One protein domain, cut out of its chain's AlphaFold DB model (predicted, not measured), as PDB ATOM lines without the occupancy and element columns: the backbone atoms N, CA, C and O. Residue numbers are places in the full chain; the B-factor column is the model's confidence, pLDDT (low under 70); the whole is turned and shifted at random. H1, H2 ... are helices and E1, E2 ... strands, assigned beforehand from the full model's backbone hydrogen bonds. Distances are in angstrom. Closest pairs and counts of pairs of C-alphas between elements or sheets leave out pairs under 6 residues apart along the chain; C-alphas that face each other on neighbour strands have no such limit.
ATOM      1  N   GLU A   6       5.854 -44.861  27.185       97.19
ATOM      2  CA  GLU A   6       4.982 -44.106  26.286       97.19
ATOM      3  C   GLU A   6       4.526 -42.825  27.004       97.19
ATOM      4  O   GLU A   6       4.001 -42.888  28.116       97.19
ATOM      5  N   LEU A   7       4.727 -41.667  26.362       96.62
ATOM      6  CA  LEU A   7       4.367 -40.344  26.905       96.62
ATOM      7  C   LEU A   7       3.229 -39.664  26.135       96.62
ATOM      8  O   LEU A   7       2.612 -38.735  26.637       96.62
ATOM      9  N   GLY A   8       2.921 -40.131  24.920       92.62
ATOM     10  CA  GLY A   8       2.020 -39.432  23.992       92.62
ATOM     11  C   GLY A   8       0.551 -39.348  24.423       92.62
ATOM     12  O   GLY A   8      -0.236 -38.711  23.732       92.62
ATOM     13  N   LYS A   9       0.171 -39.989  25.535       96.12
ATOM     14  CA  LYS A   9      -1.169 -39.881  26.133       96.12
ATOM     15  C   LYS A   9      -1.251 -38.847  27.258       96.12
ATOM     16  O   LYS A   9      -2.347 -38.599  27.745       96.12
ATOM     17  N   ILE A  10      -0.124 -38.261  27.661       97.44
ATOM     18  CA  ILE A  10      -0.086 -37.199  28.664       97.44
ATOM     19  C   ILE A  10      -0.649 -35.911  28.048       97.44
ATOM     20  O   ILE A  10      -0.333 -35.550  26.909       97.44
ATOM     21  N   ALA A  11      -1.501 -35.206  28.790       95.75
ATOM     22  CA  ALA A  11      -2.011 -33.911  28.353       95.75
ATOM     23  C   ALA A  11      -0.852 -32.910  28.216       95.75
ATOM     24  O   ALA A  11      -0.042 -32.767  29.126       95.75
ATOM     25  N   ASN A  12      -0.761 -32.223  27.070       94.19
ATOM     26  CA  ASN A  12       0.351 -31.315  26.749       94.19
ATOM     27  C   ASN A  12       1.736 -31.973  26.922       94.19
ATOM     28  O   ASN A  12       2.687 -31.319  27.350       94.19
ATOM     29  N   TRP A  13       1.854 -33.270  26.589       94.25
ATOM     30  CA  TRP A  13       3.059 -34.073  26.836       94.25
ATOM     31  C   TRP A  13       4.353 -33.406  26.356       94.25
ATOM     32  O   TRP A  13       5.388 -33.555  26.989       94.25
ATOM     33  N   ASP A  14       4.317 -32.662  25.250       93.31
ATOM     34  CA  ASP A  14       5.516 -32.052  24.680       93.31
ATOM     35  C   ASP A  14       6.107 -30.965  25.599       93.31
ATOM     36  O   ASP A  14       7.330 -30.864  25.714       93.31
ATOM     37  N   GLU A  15       5.246 -30.211  26.287       93.12
ATOM     38  CA  GLU A  15       5.603 -29.150  27.241       93.12
ATOM     39  C   GLU A  15       5.847 -29.707  28.647       93.12
ATOM     40  O   GLU A  15       6.764 -29.277  29.340       93.12
ATOM     41  N   VAL A  16       5.047 -30.691  29.067       94.12
ATOM     42  CA  VAL A  16       5.188 -31.327  30.386       94.12
ATOM     43  C   VAL A  16       6.457 -32.176  30.441       94.12
ATOM     44  O   VAL A  16       7.207 -32.125  31.418       94.12
ATOM     45  N   CYS A  17       6.722 -32.955  29.389       94.94
ATOM     46  CA  CYS A  17       7.785 -33.954  29.386       94.94
ATOM     47  C   CYS A  17       9.122 -33.459  28.849       94.94
ATOM     48  O   CYS A  17      10.115 -34.174  28.986       94.94
ATOM     49  N   ASN A  18       9.188 -32.261  28.269       94.25
ATOM     50  CA  ASN A  18      10.436 -31.710  27.755       94.25
ATOM     51  C   ASN A  18      10.668 -30.296  28.272       94.25
ATOM     52  O   ASN A  18       9.753 -29.487  28.348       94.25
ATOM     53  N   ILE A  19      11.926 -29.988  28.556       92.88
ATOM     54  CA  ILE A  19      12.385 -28.662  28.957       92.88
ATOM     55  C   ILE A  19      13.568 -28.239  28.090       92.88
ATOM     56  O   ILE A  19      14.177 -29.050  27.389       92.88
ATOM     57  N   VAL A  20      13.909 -26.956  28.155       93.12
ATOM     58  CA  VAL A  20      15.149 -26.434  27.577       93.12
ATOM     59  C   VAL A  20      16.217 -26.433  28.663       93.12
ATOM     60  O   VAL A  20      16.006 -25.880  29.744       93.12
ATOM     61  N   ALA A  21      17.359 -27.056  28.386       89.94
ATOM     62  CA  ALA A  21      18.492 -27.058  29.296       89.94
ATOM     63  C   ALA A  21      18.988 -25.622  29.520       89.94
ATOM     64  O   ALA A  21      19.271 -24.887  28.574       89.94
ATOM     65  N   VAL A  22      19.101 -25.215  30.782       88.56
ATOM     66  CA  VAL A  22      19.515 -23.852  31.160       88.56
ATOM     67  C   VAL A  22      21.030 -23.694  31.299       88.56
ATOM     68  O   VAL A  22      21.530 -22.577  31.390       88.56
ATOM     69  N   ALA A  23      21.756 -24.809  31.354       87.94
ATOM     70  CA  ALA A  23      23.193 -24.869  31.569       87.94
ATOM     71  C   ALA A  23      23.775 -26.101  30.863       87.94
ATOM     72  O   ALA A  23      23.054 -27.052  30.558       87.94
ATOM     73  N   ASP A  24      25.084 -26.076  30.627       89.94
ATOM     74  CA  ASP A  24      25.812 -27.218  30.085       89.94
ATOM     75  C   ASP A  24      25.926 -28.333  31.140       89.94
ATOM     76  O   ASP A  24      26.343 -28.092  32.274       89.94
ATOM     77  N   GLU A  25      25.644 -29.576  30.746       87.19
ATOM     78  CA  GLU A  25      25.900 -30.781  31.544       87.19
ATOM     79  C   GLU A  25      26.832 -31.730  30.762       87.19
ATOM     80  O   GLU A  25      26.374 -32.688  30.125       87.19
ATOM     81  N   PRO A  26      28.165 -31.513  30.803       88.06
ATOM     82  CA  PRO A  26      29.120 -32.235  29.958       88.06
ATOM     83  C   PRO A  26      29.101 -33.753  30.157       88.06
ATOM     84  O   PRO A  26      29.256 -34.501  29.196       88.06
ATOM     85  N   MET A  27      28.859 -34.226  31.388       86.12
ATOM     86  CA  MET A  27      28.780 -35.664  31.687       86.12
ATOM     87  C   MET A  27      27.596 -36.357  31.004       86.12
ATOM     88  O   MET A  27      27.640 -37.564  30.781       86.12
ATOM     89  N   ARG A  28      26.545 -35.602  30.671       83.38
ATOM     90  CA  ARG A  28      25.357 -36.090  29.960       83.38
ATOM     91  C   ARG A  28      25.346 -35.674  28.488       83.38
ATOM     92  O   ARG A  28      24.431 -36.059  27.770       83.38
ATOM     93  N   GLY A  29      26.358 -34.927  28.036       90.88
ATOM     94  CA  GLY A  29      26.461 -34.422  26.666       90.88
ATOM     95  C   GLY A  29      25.416 -33.361  26.309       90.88
ATOM     96  O   GLY A  29      25.134 -33.191  25.128       90.88
ATOM     97  N   ILE A  30      24.842 -32.680  27.305       90.81
ATOM     98  CA  ILE A  30      23.789 -31.668  27.130       90.81
ATOM     99  C   ILE A  30      24.426 -30.278  27.118       90.81
ATOM    100  O   ILE A  30      25.279 -29.985  27.961       90.81
ATOM    101  N   LYS A  31      23.997 -29.416  26.196       93.69
ATOM    102  CA  LYS A  31      24.362 -27.996  26.147       93.69
ATOM    103  C   LYS A  31      23.188 -27.111  26.540       93.69
ATOM    104  O   LYS A  31      22.028 -27.467  26.332       93.69
ATOM    105  N   ALA A  32      23.485 -25.924  27.053       92.62
ATOM    106  CA  ALA A  32      22.478 -24.897  27.265       92.62
ATOM    107  C   ALA A  32      21.733 -24.597  25.948       92.62
ATOM    108  O   ALA A  32      22.350 -24.384  24.903       92.62
ATOM    109  N   GLY A  33      20.402 -24.582  26.004       92.25
ATOM    110  CA  GLY A  33      19.522 -24.442  24.843       92.25
ATOM    111  C   GLY A  33      19.054 -25.764  24.226       92.25
ATOM    112  O   GLY A  33      18.111 -25.743  23.434       92.25
ATOM    113  N   ASP A  34      19.640 -26.907  24.600       92.94
ATOM    114  CA  ASP A  34      19.186 -28.205  24.102       92.94
ATOM    115  C   ASP A  34      17.807 -28.561  24.665       92.94
ATOM    116  O   ASP A  34      17.496 -28.332  25.837       92.94
ATOM    117  N   ARG A  35      16.980 -29.184  23.822       93.88
ATOM    118  CA  ARG A  35      15.716 -29.780  24.248       93.88
ATOM    119  C   ARG A  35      15.997 -31.119  24.925       93.88
ATOM    120  O   ARG A  35      16.496 -32.042  24.283       93.88
ATOM    121  N   VAL A  36      15.651 -31.233  26.203       92.81
ATOM    122  CA  VAL A  36      15.906 -32.421  27.027       92.81
ATOM    123  C   VAL A  36      14.644 -32.884  27.741       92.81
ATOM    124  O   VAL A  36      13.708 -32.112  27.937       92.81
ATOM    125  N   GLN A  37      14.615 -34.151  28.152       92.31
ATOM    126  CA  GLN A  37      13.497 -34.681  28.925       92.31
ATOM    127  C   GLN A  37      13.454 -34.041  30.318       92.31
ATOM    128  O   GLN A  37      14.482 -33.927  30.993       92.31
ATOM    129  N   ASN A  38      12.255 -33.665  30.759       92.31
ATOM    130  CA  ASN A  38      12.010 -33.125  32.086       92.31
ATOM    131  C   ASN A  38      12.488 -34.136  33.159       92.31
ATOM    132  O   ASN A  38      12.135 -35.325  33.093       92.31
ATOM    133  N   PRO A  39      13.295 -33.708  34.151       91.19
ATOM    134  CA  PRO A  39      13.689 -34.551  35.276       91.19
ATOM    135  C   PRO A  39      12.498 -35.198  35.990       91.19
ATOM    136  O   PRO A  39      12.575 -36.379  36.308       91.19
ATOM    137  N   VAL A  40      11.377 -34.482  36.134       94.19
ATOM    138  CA  VAL A  40      10.140 -35.000  36.745       94.19
ATOM    139  C   VAL A  40       9.619 -36.213  35.977       94.19
ATOM    140  O   VAL A  40       9.408 -37.276  36.559       94.19
ATOM    141  N   THR A  41       9.497 -36.101  34.653       95.81
ATOM    142  CA  THR A  41       9.073 -37.209  33.784       95.81
ATOM    143  C   THR A  41      10.022 -38.394  33.898       95.81
ATOM    144  O   THR A  41       9.590 -39.539  34.018       95.81
ATOM    145  N   THR A  42      11.327 -38.123  33.903       94.19
ATOM    146  CA  THR A  42      12.356 -39.157  34.045       94.19
ATOM    147  C   THR A  42      12.225 -39.888  35.381       94.19
ATOM    148  O   THR A  42      12.221 -41.119  35.414       94.19
ATOM    149  N   SER A  43      12.054 -39.151  36.477       95.56
ATOM    150  CA  SER A  43      11.866 -39.710  37.813       95.56
ATOM    151  C   SER A  43      10.570 -40.515  37.919       95.56
ATOM    152  O   SER A  43      10.606 -41.611  38.471       95.56
ATOM    153  N   LEU A  44       9.459 -40.063  37.327       97.44
ATOM    154  CA  LEU A  44       8.197 -40.815  37.316       97.44
ATOM    155  C   LEU A  44       8.280 -42.112  36.498       97.44
ATOM    156  O   LEU A  44       7.762 -43.142  36.934       97.44
ATOM    157  N   ILE A  45       8.995 -42.106  35.365       97.38
ATOM    158  CA  ILE A  45       9.278 -43.324  34.587       97.38
ATOM    159  C   ILE A  45       9.990 -44.360  35.465       97.38
ATOM    160  O   ILE A  45       9.566 -45.515  35.514       97.38
ATOM    161  N   TYR A  46      11.038 -43.970  36.195       96.06
ATOM    162  CA  TYR A  46      11.745 -44.891  37.093       96.06
ATOM    163  C   TYR A  46      10.922 -45.261  38.330       96.06
ATOM    164  O   TYR A  46      10.966 -46.414  38.772       96.06
ATOM    165  N   ALA A  47      10.120 -44.331  38.849       97.19
ATOM    166  CA  ALA A  47       9.232 -44.570  39.977       97.19
ATOM    167  C   ALA A  47       8.254 -45.715  39.696       97.19
ATOM    168  O   ALA A  47       7.958 -46.468  40.622       97.19
ATOM    169  N   THR A  48       7.842 -45.936  38.437       97.88
ATOM    170  CA  THR A  48       6.974 -47.071  38.060       97.88
ATOM    171  C   THR A  48       7.499 -48.423  38.559       97.88
ATOM    172  O   THR A  48       6.728 -49.249  39.052       97.88
ATOM    173  N   MET A  49       8.823 -48.632  38.539       97.12
ATOM    174  CA  MET A  49       9.463 -49.855  39.038       97.12
ATOM    175  C   MET A  49       9.394 -49.967  40.565       97.12
ATOM    176  O   MET A  49       9.226 -51.057  41.116       97.12
ATOM    177  N   ALA A  50       9.526 -48.844  41.263       96.56
ATOM    178  CA  ALA A  50       9.509 -48.803  42.715       96.56
ATOM    179  C   ALA A  50       8.096 -48.964  43.277       96.56
ATOM    180  O   ALA A  50       7.875 -49.804  44.157       96.56
ATOM    181  N   VAL A  51       7.129 -48.234  42.718       97.75
ATOM    182  CA  VAL A  51       5.720 -48.299  43.125       97.75
ATOM    183  C   VAL A  51       5.010 -49.544  42.590       97.75
ATOM    184  O   VAL A  51       3.951 -49.908  43.092       97.75
ATOM    185  N   GLY A  52       5.594 -50.238  41.610       97.94
ATOM    186  CA  GLY A  52       5.019 -51.454  41.034       97.94
ATOM    187  C   GLY A  52       3.729 -51.185  40.257       97.94
ATOM    188  O   GLY A  52       2.807 -51.996  40.310       97.94
ATOM    189  N   LEU A  53       3.644 -50.034  39.592       98.25
ATOM    190  CA  LEU A  53       2.538 -49.637  38.722       98.25
ATOM    191  C   LEU A  53       3.148 -49.072  37.442       98.25
ATOM    192  O   LEU A  53       3.883 -48.090  37.494       98.25
ATOM    193  N   GLY A  54       2.878 -49.715  36.308       97.94
ATOM    194  CA  GLY A  54       3.426 -49.315  35.012       97.94
ATOM    195  C   GLY A  54       2.627 -48.247  34.283       97.94
ATOM    196  O   GLY A  54       2.947 -47.956  33.144       97.94
ATOM    197  N   GLU A  55       1.579 -47.689  34.876       98.31
ATOM    198  CA  GLU A  55       0.760 -46.663  34.233       98.31
ATOM    199  C   GLU A  55       0.211 -45.702  35.286       98.31
ATOM    200  O   GLU A  55      -0.104 -46.142  36.394       98.31
ATOM    201  N   ILE A  56       0.100 -44.421  34.937       98.50
ATOM    202  CA  ILE A  56      -0.607 -43.409  35.728       98.50
ATOM    203  C   ILE A  56      -1.913 -43.090  35.003       98.50
ATOM    204  O   ILE A  56      -1.895 -42.625  33.864       98.50
ATOM    205  N   THR A  57      -3.041 -43.332  35.658       98.38
ATOM    206  CA  THR A  57      -4.390 -43.064  35.150       98.38
ATOM    207  C   THR A  57      -5.188 -42.263  36.178       98.38
ATOM    208  O   THR A  57      -4.786 -42.169  37.338       98.38
ATOM    209  N   GLU A  58      -6.332 -41.709  35.775       98.25
ATOM    210  CA  GLU A  58      -7.256 -41.018  36.693       98.25
ATOM    211  C   GLU A  58      -7.704 -41.928  37.847       98.25
ATOM    212  O   GLU A  58      -7.878 -41.489  38.978       98.25
ATOM    213  N   GLU A  59      -7.854 -43.227  37.586       98.12
ATOM    214  CA  GLU A  59      -8.334 -44.194  38.572       98.12
ATOM    215  C   GLU A  59      -7.252 -44.636  39.564       98.12
ATOM    216  O   GLU A  59      -7.583 -45.157  40.631       98.12
ATOM    217  N   ASN A  60      -5.969 -44.493  39.215       98.00
ATOM    218  CA  ASN A  60      -4.867 -45.029  40.017       98.00
ATOM    219  C   ASN A  60      -3.875 -43.974  40.527       98.00
ATOM    220  O   ASN A  60      -2.987 -44.333  41.305       98.00
ATOM    221  N   CYS A  61      -4.003 -42.705  40.131       98.06
ATOM    222  CA  CYS A  61      -3.038 -41.655  40.462       98.06
ATOM    223  C   CYS A  61      -2.859 -41.480  41.981       98.06
ATOM    224  O   CYS A  61      -1.729 -41.340  42.455       98.06
ATOM    225  N   GLU A  62      -3.935 -41.609  42.764       98.44
ATOM    226  CA  GLU A  62      -3.882 -41.588  44.230       98.44
ATOM    227  C   GLU A  62      -3.067 -42.761  44.797       98.44
ATOM    228  O   GLU A  62      -2.221 -42.577  45.675       98.44
ATOM    229  N   GLN A  63      -3.276 -43.974  44.273       98.38
ATOM    230  CA  GLN A  63      -2.520 -45.162  44.678       98.38
ATOM    231  C   GLN A  63      -1.045 -45.024  44.293       98.38
ATOM    232  O   GLN A  63      -0.161 -45.343  45.093       98.38
ATOM    233  N   PHE A  64      -0.776 -44.540  43.080       98.62
ATOM    234  CA  PHE A  64       0.572 -44.295  42.587       98.62
ATOM    235  C   PHE A  64       1.311 -43.324  43.506       98.62
ATOM    236  O   PHE A  64       2.385 -43.658  44.013       98.62
ATOM    237  N   TYR A  65       0.705 -42.167  43.786       98.56
ATOM    238  CA  TYR A  65       1.288 -41.164  44.669       98.56
ATOM    239  C   TYR A  65       1.460 -41.685  46.101       98.56
ATOM    240  O   TYR A  65       2.519 -41.507  46.700       98.56
ATOM    241  N   GLY A  66       0.475 -42.406  46.643       98.38
ATOM    242  CA  GLY A  66       0.574 -42.998  47.979       98.38
ATOM    243  C   GLY A  66       1.762 -43.956  48.113       98.38
ATOM    244  O   GLY A  66       2.519 -43.886  49.086       98.38
ATOM    245  N   ARG A  67       1.979 -44.821  47.115       98.31
ATOM    246  CA  ARG A  67       3.132 -45.734  47.080       98.31
ATOM    247  C   ARG A  67       4.454 -44.987  46.905       98.31
ATOM    248  O   ARG A  67       5.434 -45.339  47.563       98.31
ATOM    249  N   LEU A  68       4.476 -43.957  46.061       98.06
ATOM    250  CA  LEU A  68       5.641 -43.103  45.837       98.06
ATOM    251  C   LEU A  68       6.066 -42.394  47.128       98.06
ATOM    252  O   LEU A  68       7.202 -42.549  47.563       98.06
ATOM    253  N   ALA A  69       5.131 -41.731  47.806       97.56
ATOM    254  CA  ALA A  69       5.397 -41.007  49.044       97.56
ATOM    255  C   ALA A  69       5.893 -41.927  50.174       97.56
ATOM    256  O   ALA A  69       6.736 -41.533  50.981       97.56
ATOM    257  N   VAL A  70       5.387 -43.163  50.259       97.88
ATOM    258  CA  VAL A  70       5.911 -44.166  51.204       97.88
ATOM    259  C   VAL A  70       7.328 -44.585  50.826       97.88
ATOM    260  O   VAL A  70       8.184 -44.674  51.705       97.88
ATOM    261  N   TYR A  71       7.588 -44.835  49.542       97.12
ATOM    262  CA  TYR A  71       8.922 -45.197  49.077       97.12
ATOM    263  C   TYR A  71       9.939 -44.095  49.396       97.12
ATOM    264  O   TYR A  71      10.982 -44.386  49.978       97.12
ATOM    265  N   GLU A  72       9.623 -42.834  49.095       95.50
ATOM    266  CA  GLU A  72      10.546 -41.714  49.317       95.50
ATOM    267  C   GLU A  72      10.842 -41.475  50.803       95.50
ATOM    268  O   GLU A  72      11.960 -41.110  51.161       95.50
ATOM    269  N   LYS A  73       9.891 -41.774  51.696       95.19
ATOM    270  CA  LYS A  73      10.125 -41.760  53.152       95.19
ATOM    271  C   LYS A  73      11.069 -42.867  53.624       95.19
ATOM    272  O   LYS A  73      11.731 -42.687  54.642       95.19
ATOM    273  N   LEU A  74      11.099 -44.009  52.938       95.12
ATOM    274  CA  LEU A  74      11.922 -45.161  53.319       95.12
ATOM    275  C   LEU A  74      13.322 -45.116  52.702       95.12
ATOM    276  O   LEU A  74      14.277 -45.523  53.356       95.12
ATOM    277  N   PHE A  75      13.446 -44.642  51.461       93.75
ATOM    278  CA  PHE A  75      14.684 -44.749  50.679       93.75
ATOM    279  C   PHE A  75      15.246 -43.403  50.202       93.75
ATOM    280  O   PHE A  75      16.311 -43.379  49.586       93.75
ATOM    281  N   GLY A  76      14.570 -42.290  50.495       92.00
ATOM    282  CA  GLY A  76      14.920 -40.965  49.989       92.00
ATOM    283  C   GLY A  76      14.245 -40.635  48.656       92.00
ATOM    284  O   GLY A  76      13.615 -41.484  48.026       92.00
ATOM    285  N   ALA A  77      14.354 -39.370  48.248       91.44
ATOM    286  CA  ALA A  77      13.633 -38.855  47.090       91.44
ATOM    287  C   ALA A  77      14.164 -39.381  45.746       91.44
ATOM    288  O   ALA A  77      15.361 -39.640  45.594       91.44
ATOM    289  N   PHE A  78      13.276 -39.478  44.752       84.81
ATOM    290  CA  PHE A  78      13.623 -39.904  43.387       84.81
ATOM    291  C   PHE A  78      14.332 -38.844  42.552       84.81
ATOM    292  O   PHE A  78      14.889 -39.158  41.496       84.81
ATOM    293  N   MET A  79      14.252 -37.588  42.966       85.94
ATOM    294  CA  MET A  79      14.759 -36.461  42.207       85.94
ATOM    295  C   MET A  79      15.684 -35.618  43.073       85.94
ATOM    296  O   MET A  79      15.534 -35.521  44.289       85.94
ATOM    297  N   TYR A  80      16.649 -34.989  42.416       79.38
ATOM    298  CA  TYR A  80      17.460 -33.926  42.983       79.38
ATOM    299  C   TYR A  80      17.212 -32.685  42.131       79.38
ATOM    300  O   TYR A  80      17.452 -32.735  40.920       79.38
ATOM    301  N   ARG A  81      16.693 -31.598  42.711       70.75
ATOM    302  CA  ARG A  81      16.506 -30.350  41.961       70.75
ATOM    303  C   ARG A  81      17.734 -29.457  42.141       70.75
ATOM    304  O   ARG A  81      18.065 -29.103  43.263       70.75
ATOM    305  N   PRO A  82      18.420 -29.062  41.057       56.12
ATOM    306  CA  PRO A  82      19.593 -28.199  41.165       56.12
ATOM    307  C   PRO A  82      19.248 -26.714  41.384       56.12
ATOM    308  O   PRO A  82      20.140 -25.927  41.684       56.12
ATOM    309  N   GLN A  83      17.986 -26.293  41.223       50.94
ATOM    310  CA  GLN A  83      17.593 -24.882  41.320       50.94
ATOM    311  C   GLN A  83      16.894 -24.567  42.647       50.94
ATOM    312  O   GLN A  83      15.742 -24.926  42.856       50.94
ATOM    313  N   GLY A  84      17.592 -23.838  43.521       50.94
ATOM    314  CA  GLY A  84      17.017 -23.153  44.688       50.94
ATOM    315  C   GLY A  84      17.135 -23.901  46.014       50.94
ATOM    316  O   GLY A  84      17.309 -23.254  47.047       50.94
ATOM    317  N   HIS A  85      17.116 -25.234  46.003       51.78
ATOM    318  CA  HIS A  85      17.315 -26.071  47.187       51.78
ATOM    319  C   HIS A  85      18.330 -27.165  46.856       51.78
ATOM    320  O   HIS A  85      18.044 -28.064  46.078       51.78
ATOM    321  N   GLU A  86      19.534 -27.075  47.418       56.59
ATOM    322  CA  GLU A  86      20.572 -28.099  47.264       56.59
ATOM    323  C   GLU A  86      20.154 -29.364  48.029       56.59
ATOM    324  O   GLU A  86      20.559 -29.591  49.169       56.59
ATOM    325  N   GLY A  87      19.285 -30.186  47.440       68.88
ATOM    326  CA  GLY A  87      18.814 -31.380  48.119       68.88
ATOM    327  C   GLY A  87      17.952 -32.324  47.284       68.88
ATOM    328  O   GLY A  87      17.401 -31.942  46.250       68.88
ATOM    329  N   PRO A  88      17.834 -33.583  47.740       81.88
ATOM    330  CA  PRO A  88      16.822 -34.496  47.234       81.88
ATOM    331  C   PRO A  88      15.432 -33.896  47.474       81.88
ATOM    332  O   PRO A  88      15.126 -33.466  48.587       81.88
ATOM    333  N   GLU A  89      14.594 -33.884  46.443       86.88
ATOM    334  CA  GLU A  89      13.240 -33.336  46.495       86.88
ATOM    335  C   GLU A  89      12.228 -34.400  46.081       86.88
ATOM    336  O   GLU A  89      12.374 -35.044  45.039       86.88
ATOM    337  N   ALA A  90      11.224 -34.593  46.936       92.06
ATOM    338  CA  ALA A  90      10.136 -35.527  46.699       92.06
ATOM    339  C   ALA A  90       9.258 -35.052  45.538       92.06
ATOM    340  O   ALA A  90       8.984 -33.858  45.406       92.06
ATOM    341  N   LEU A  91       8.787 -35.997  44.728       94.44
ATOM    342  CA  LEU A  91       7.812 -35.708  43.678       94.44
ATOM    343  C   LEU A  91       6.464 -35.319  44.298       94.44
ATOM    344  O   LEU A  91       6.022 -35.920  45.283       94.44
ATOM    345  N   THR A  92       5.787 -34.327  43.722       96.00
ATOM    346  CA  THR A  92       4.512 -33.835  44.264       96.00
ATOM    347  C   THR A  92       3.302 -34.571  43.685       96.00
ATOM    348  O   THR A  92       3.386 -35.270  42.671       96.00
ATOM    349  N   ALA A  93       2.144 -34.422  44.334       97.69
ATOM    350  CA  ALA A  93       0.895 -34.977  43.820       97.69
ATOM    351  C   ALA A  93       0.496 -34.309  42.494       97.69
ATOM    352  O   ALA A  93       0.045 -34.985  41.574       97.69
ATOM    353  N   GLU A  94       0.717 -33.000  42.367       97.81
ATOM    354  CA  GLU A  94       0.467 -32.235  41.144       97.81
ATOM    355  C   GLU A  94       1.329 -32.743  39.989       97.81
ATOM    356  O   GLU A  94       0.829 -32.890  38.876       97.81
ATOM    357  N   GLU A  95       2.597 -33.070  40.249       96.62
ATOM    358  CA  GLU A  95       3.482 -33.660  39.244       96.62
ATOM    359  C   GLU A  95       2.985 -35.037  38.790       96.62
ATOM    360  O   GLU A  95       3.009 -35.319  37.594       96.62
ATOM    361  N   VAL A  96       2.467 -35.875  39.695       98.12
ATOM    362  CA  VAL A  96       1.831 -37.155  39.323       98.12
ATOM    363  C   VAL A  96       0.578 -36.924  38.473       98.12
ATOM    364  O   VAL A  96       0.426 -37.563  37.433       98.12
ATOM    365  N   ILE A  97      -0.292 -35.992  38.871       98.31
ATOM    366  CA  ILE A  97      -1.533 -35.665  38.148       98.31
ATOM    367  C   ILE A  97      -1.225 -35.145  36.738       98.31
ATOM    368  O   ILE A  97      -1.844 -35.575  35.768       98.31
ATOM    369  N   GLN A  98      -0.217 -34.281  36.590       97.94
ATOM    370  CA  GLN A  98       0.228 -33.776  35.285       97.94
ATOM    371  C   GLN A  98       0.753 -34.877  34.352       97.94
ATOM    372  O   GLN A  98       0.856 -34.648  33.151       97.94
ATOM    373  N   HIS A  99       1.079 -36.058  34.884       98.31
ATOM    374  CA  HIS A  99       1.599 -37.200  34.132       98.31
ATOM    375  C   HIS A  99       0.586 -38.342  33.976       98.31
ATOM    376  O   HIS A  99       0.969 -39.445  33.575       98.31
ATOM    377  N   ILE A 100      -0.703 -38.102  34.238       98.62
ATOM    378  CA  ILE A 100      -1.769 -39.029  33.841       98.62
ATOM    379  C   ILE A 100      -1.659 -39.293  32.331       98.62
ATOM    380  O   ILE A 100      -1.596 -38.368  31.524       98.62
ATOM    381  N   GLY A 101      -1.579 -40.571  31.957       98.25
ATOM    382  CA  GLY A 101      -1.273 -41.044  30.604       98.25
ATOM    383  C   GLY A 101       0.144 -41.608  30.429       98.25
ATOM    384  O   GLY A 101       0.415 -42.227  29.398       98.25
ATOM    385  N   LEU A 102       1.044 -41.445  31.411       98.31
ATOM    386  CA  LEU A 102       2.353 -42.108  31.422       98.31
ATOM    387  C   LEU A 102       2.175 -43.627  31.480       98.31
ATOM    388  O   LEU A 102       1.502 -44.126  32.380       98.31
ATOM    389  N   ARG A 103       2.866 -44.365  30.604       98.19
ATOM    390  CA  ARG A 103       2.888 -45.835  30.613       98.19
ATOM    391  C   ARG A 103       4.296 -46.393  30.426       98.19
ATOM    392  O   ARG A 103       5.096 -45.830  29.689       98.19
ATOM    393  N   THR A 104       4.597 -47.522  31.057       98.44
ATOM    394  CA  THR A 104       5.856 -48.269  30.957       98.44
ATOM    395  C   THR A 104       5.596 -49.768  30.787       98.44
ATOM    396  O   THR A 104       4.459 -50.235  30.846       98.44
ATOM    397  N   ASN A 105       6.649 -50.564  30.574       97.81
ATOM    398  CA  ASN A 105       6.555 -52.030  30.537       97.81
ATOM    399  C   ASN A 105       6.568 -52.706  31.924       97.81
ATOM    400  O   ASN A 105       6.766 -53.921  32.012       97.81
ATOM    401  N   VAL A 106       6.372 -51.954  33.012       97.44
ATOM    402  CA  VAL A 106       6.279 -52.517  34.364       97.44
ATOM    403  C   VAL A 106       4.903 -53.157  34.574       97.44
ATOM    404  O   VAL A 106       3.866 -52.522  34.414       97.44
ATOM    405  N   GLY A 107       4.885 -54.436  34.951       94.25
ATOM    406  CA  GLY A 107       3.644 -55.133  35.293       94.25
ATOM    407  C   GLY A 107       3.070 -54.663  36.638       94.25
ATOM    408  O   GLY A 107       3.845 -54.355  37.547       94.25
ATOM    409  N   PRO A 108       1.736 -54.639  36.804       94.50
ATOM    410  CA  PRO A 108       1.116 -54.178  38.039       94.50
ATOM    411  C   PRO A 108       1.398 -55.129  39.212       94.50
ATOM    412  O   PRO A 108       1.333 -56.356  39.090       94.50
ATOM    413  N   GLU A 109       1.669 -54.552  40.378       97.25
ATOM    414  CA  GLU A 109       1.757 -55.254  41.655       97.25
ATOM    415  C   GLU A 109       0.544 -54.947  42.532       97.25
ATOM    416  O   GLU A 109       0.142 -53.792  42.690       97.25
TER     417      GLU A 109
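AT A GLANCE: This is residues 6 to 109 of the 151 residues of an uncharacterized protein of bacterium (UniProt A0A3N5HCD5). Look for helix H2 in the middle: H3 crosses near one end of it at about a right angle, H4 packs on H3, and two small strand hairpins, E1-E2 and E3-E4, lie toward the other end of H2. The loop of residues 21 to 34, between E1 and E2, reaches one extreme of the longest axis. The printed part has 104 residues with, in order, H1, E1, E2, H2, H3, E3, E4 and H4; both two-stranded sheets are antiparallel. The class is mixed, under half of the residues are in named elements, and the whole is compact, with a radius of gyration of the C-alphas of 14.0 A and spans of 38 by 31 by 22 A.

IN THESE COORDINATES: Find C-alpha 13 at (3.059, -34.073, 26.836), where H1, residues 13 to 16, begins. Next come E1, residues 18 to 20, and E2, residues 35 to 37. H2, residues 39 to 51, runs 17.7 A, and H3, residues 61 to 75, runs 20.7 A. E3 is residues 79 to 81, E4 87 to 89, and H4 93 to 98, ending at C-alpha 98 (0.228, -33.776, 35.285).

HOW THE PARTS SIT: H1 and H2 are close but not clearly touching, C-alphas 16 and 41 being closest at 7.8 A. In the hairpin E1 and E2, N 19 and O 36 are 2.8 A apart. H2 touches H3 with residues 47 to 51 alone, about perpendicular at 86 degrees; the closest C-alphas, Val 51 and Arg 67, are 5.4 A apart. The closest C-alphas of H2 and E3, Ser 43 and Met 79, are 6.2 A apart. In the hairpin E3 and E4, N 89 and O 79 are 2.9 A apart. H3 touches H4 with residues 61 to 65 alone, C-alphas 65 and 93 being closest at 6.3 A, at a steep tilt of 50 degrees, opposite ways. In H3 and H4 each O i to N i+4 pair is within hydrogen-bond range, in H2 7 of 9; H1 is too short for one.

THE WHOLE: The C-alphas farthest apart, Pro 26 and Glu 59, are 40.2 A apart. The printed part has no cut, and the link E1 to E2 is long. Look for pLDDT under 70 at residues 82 to 87.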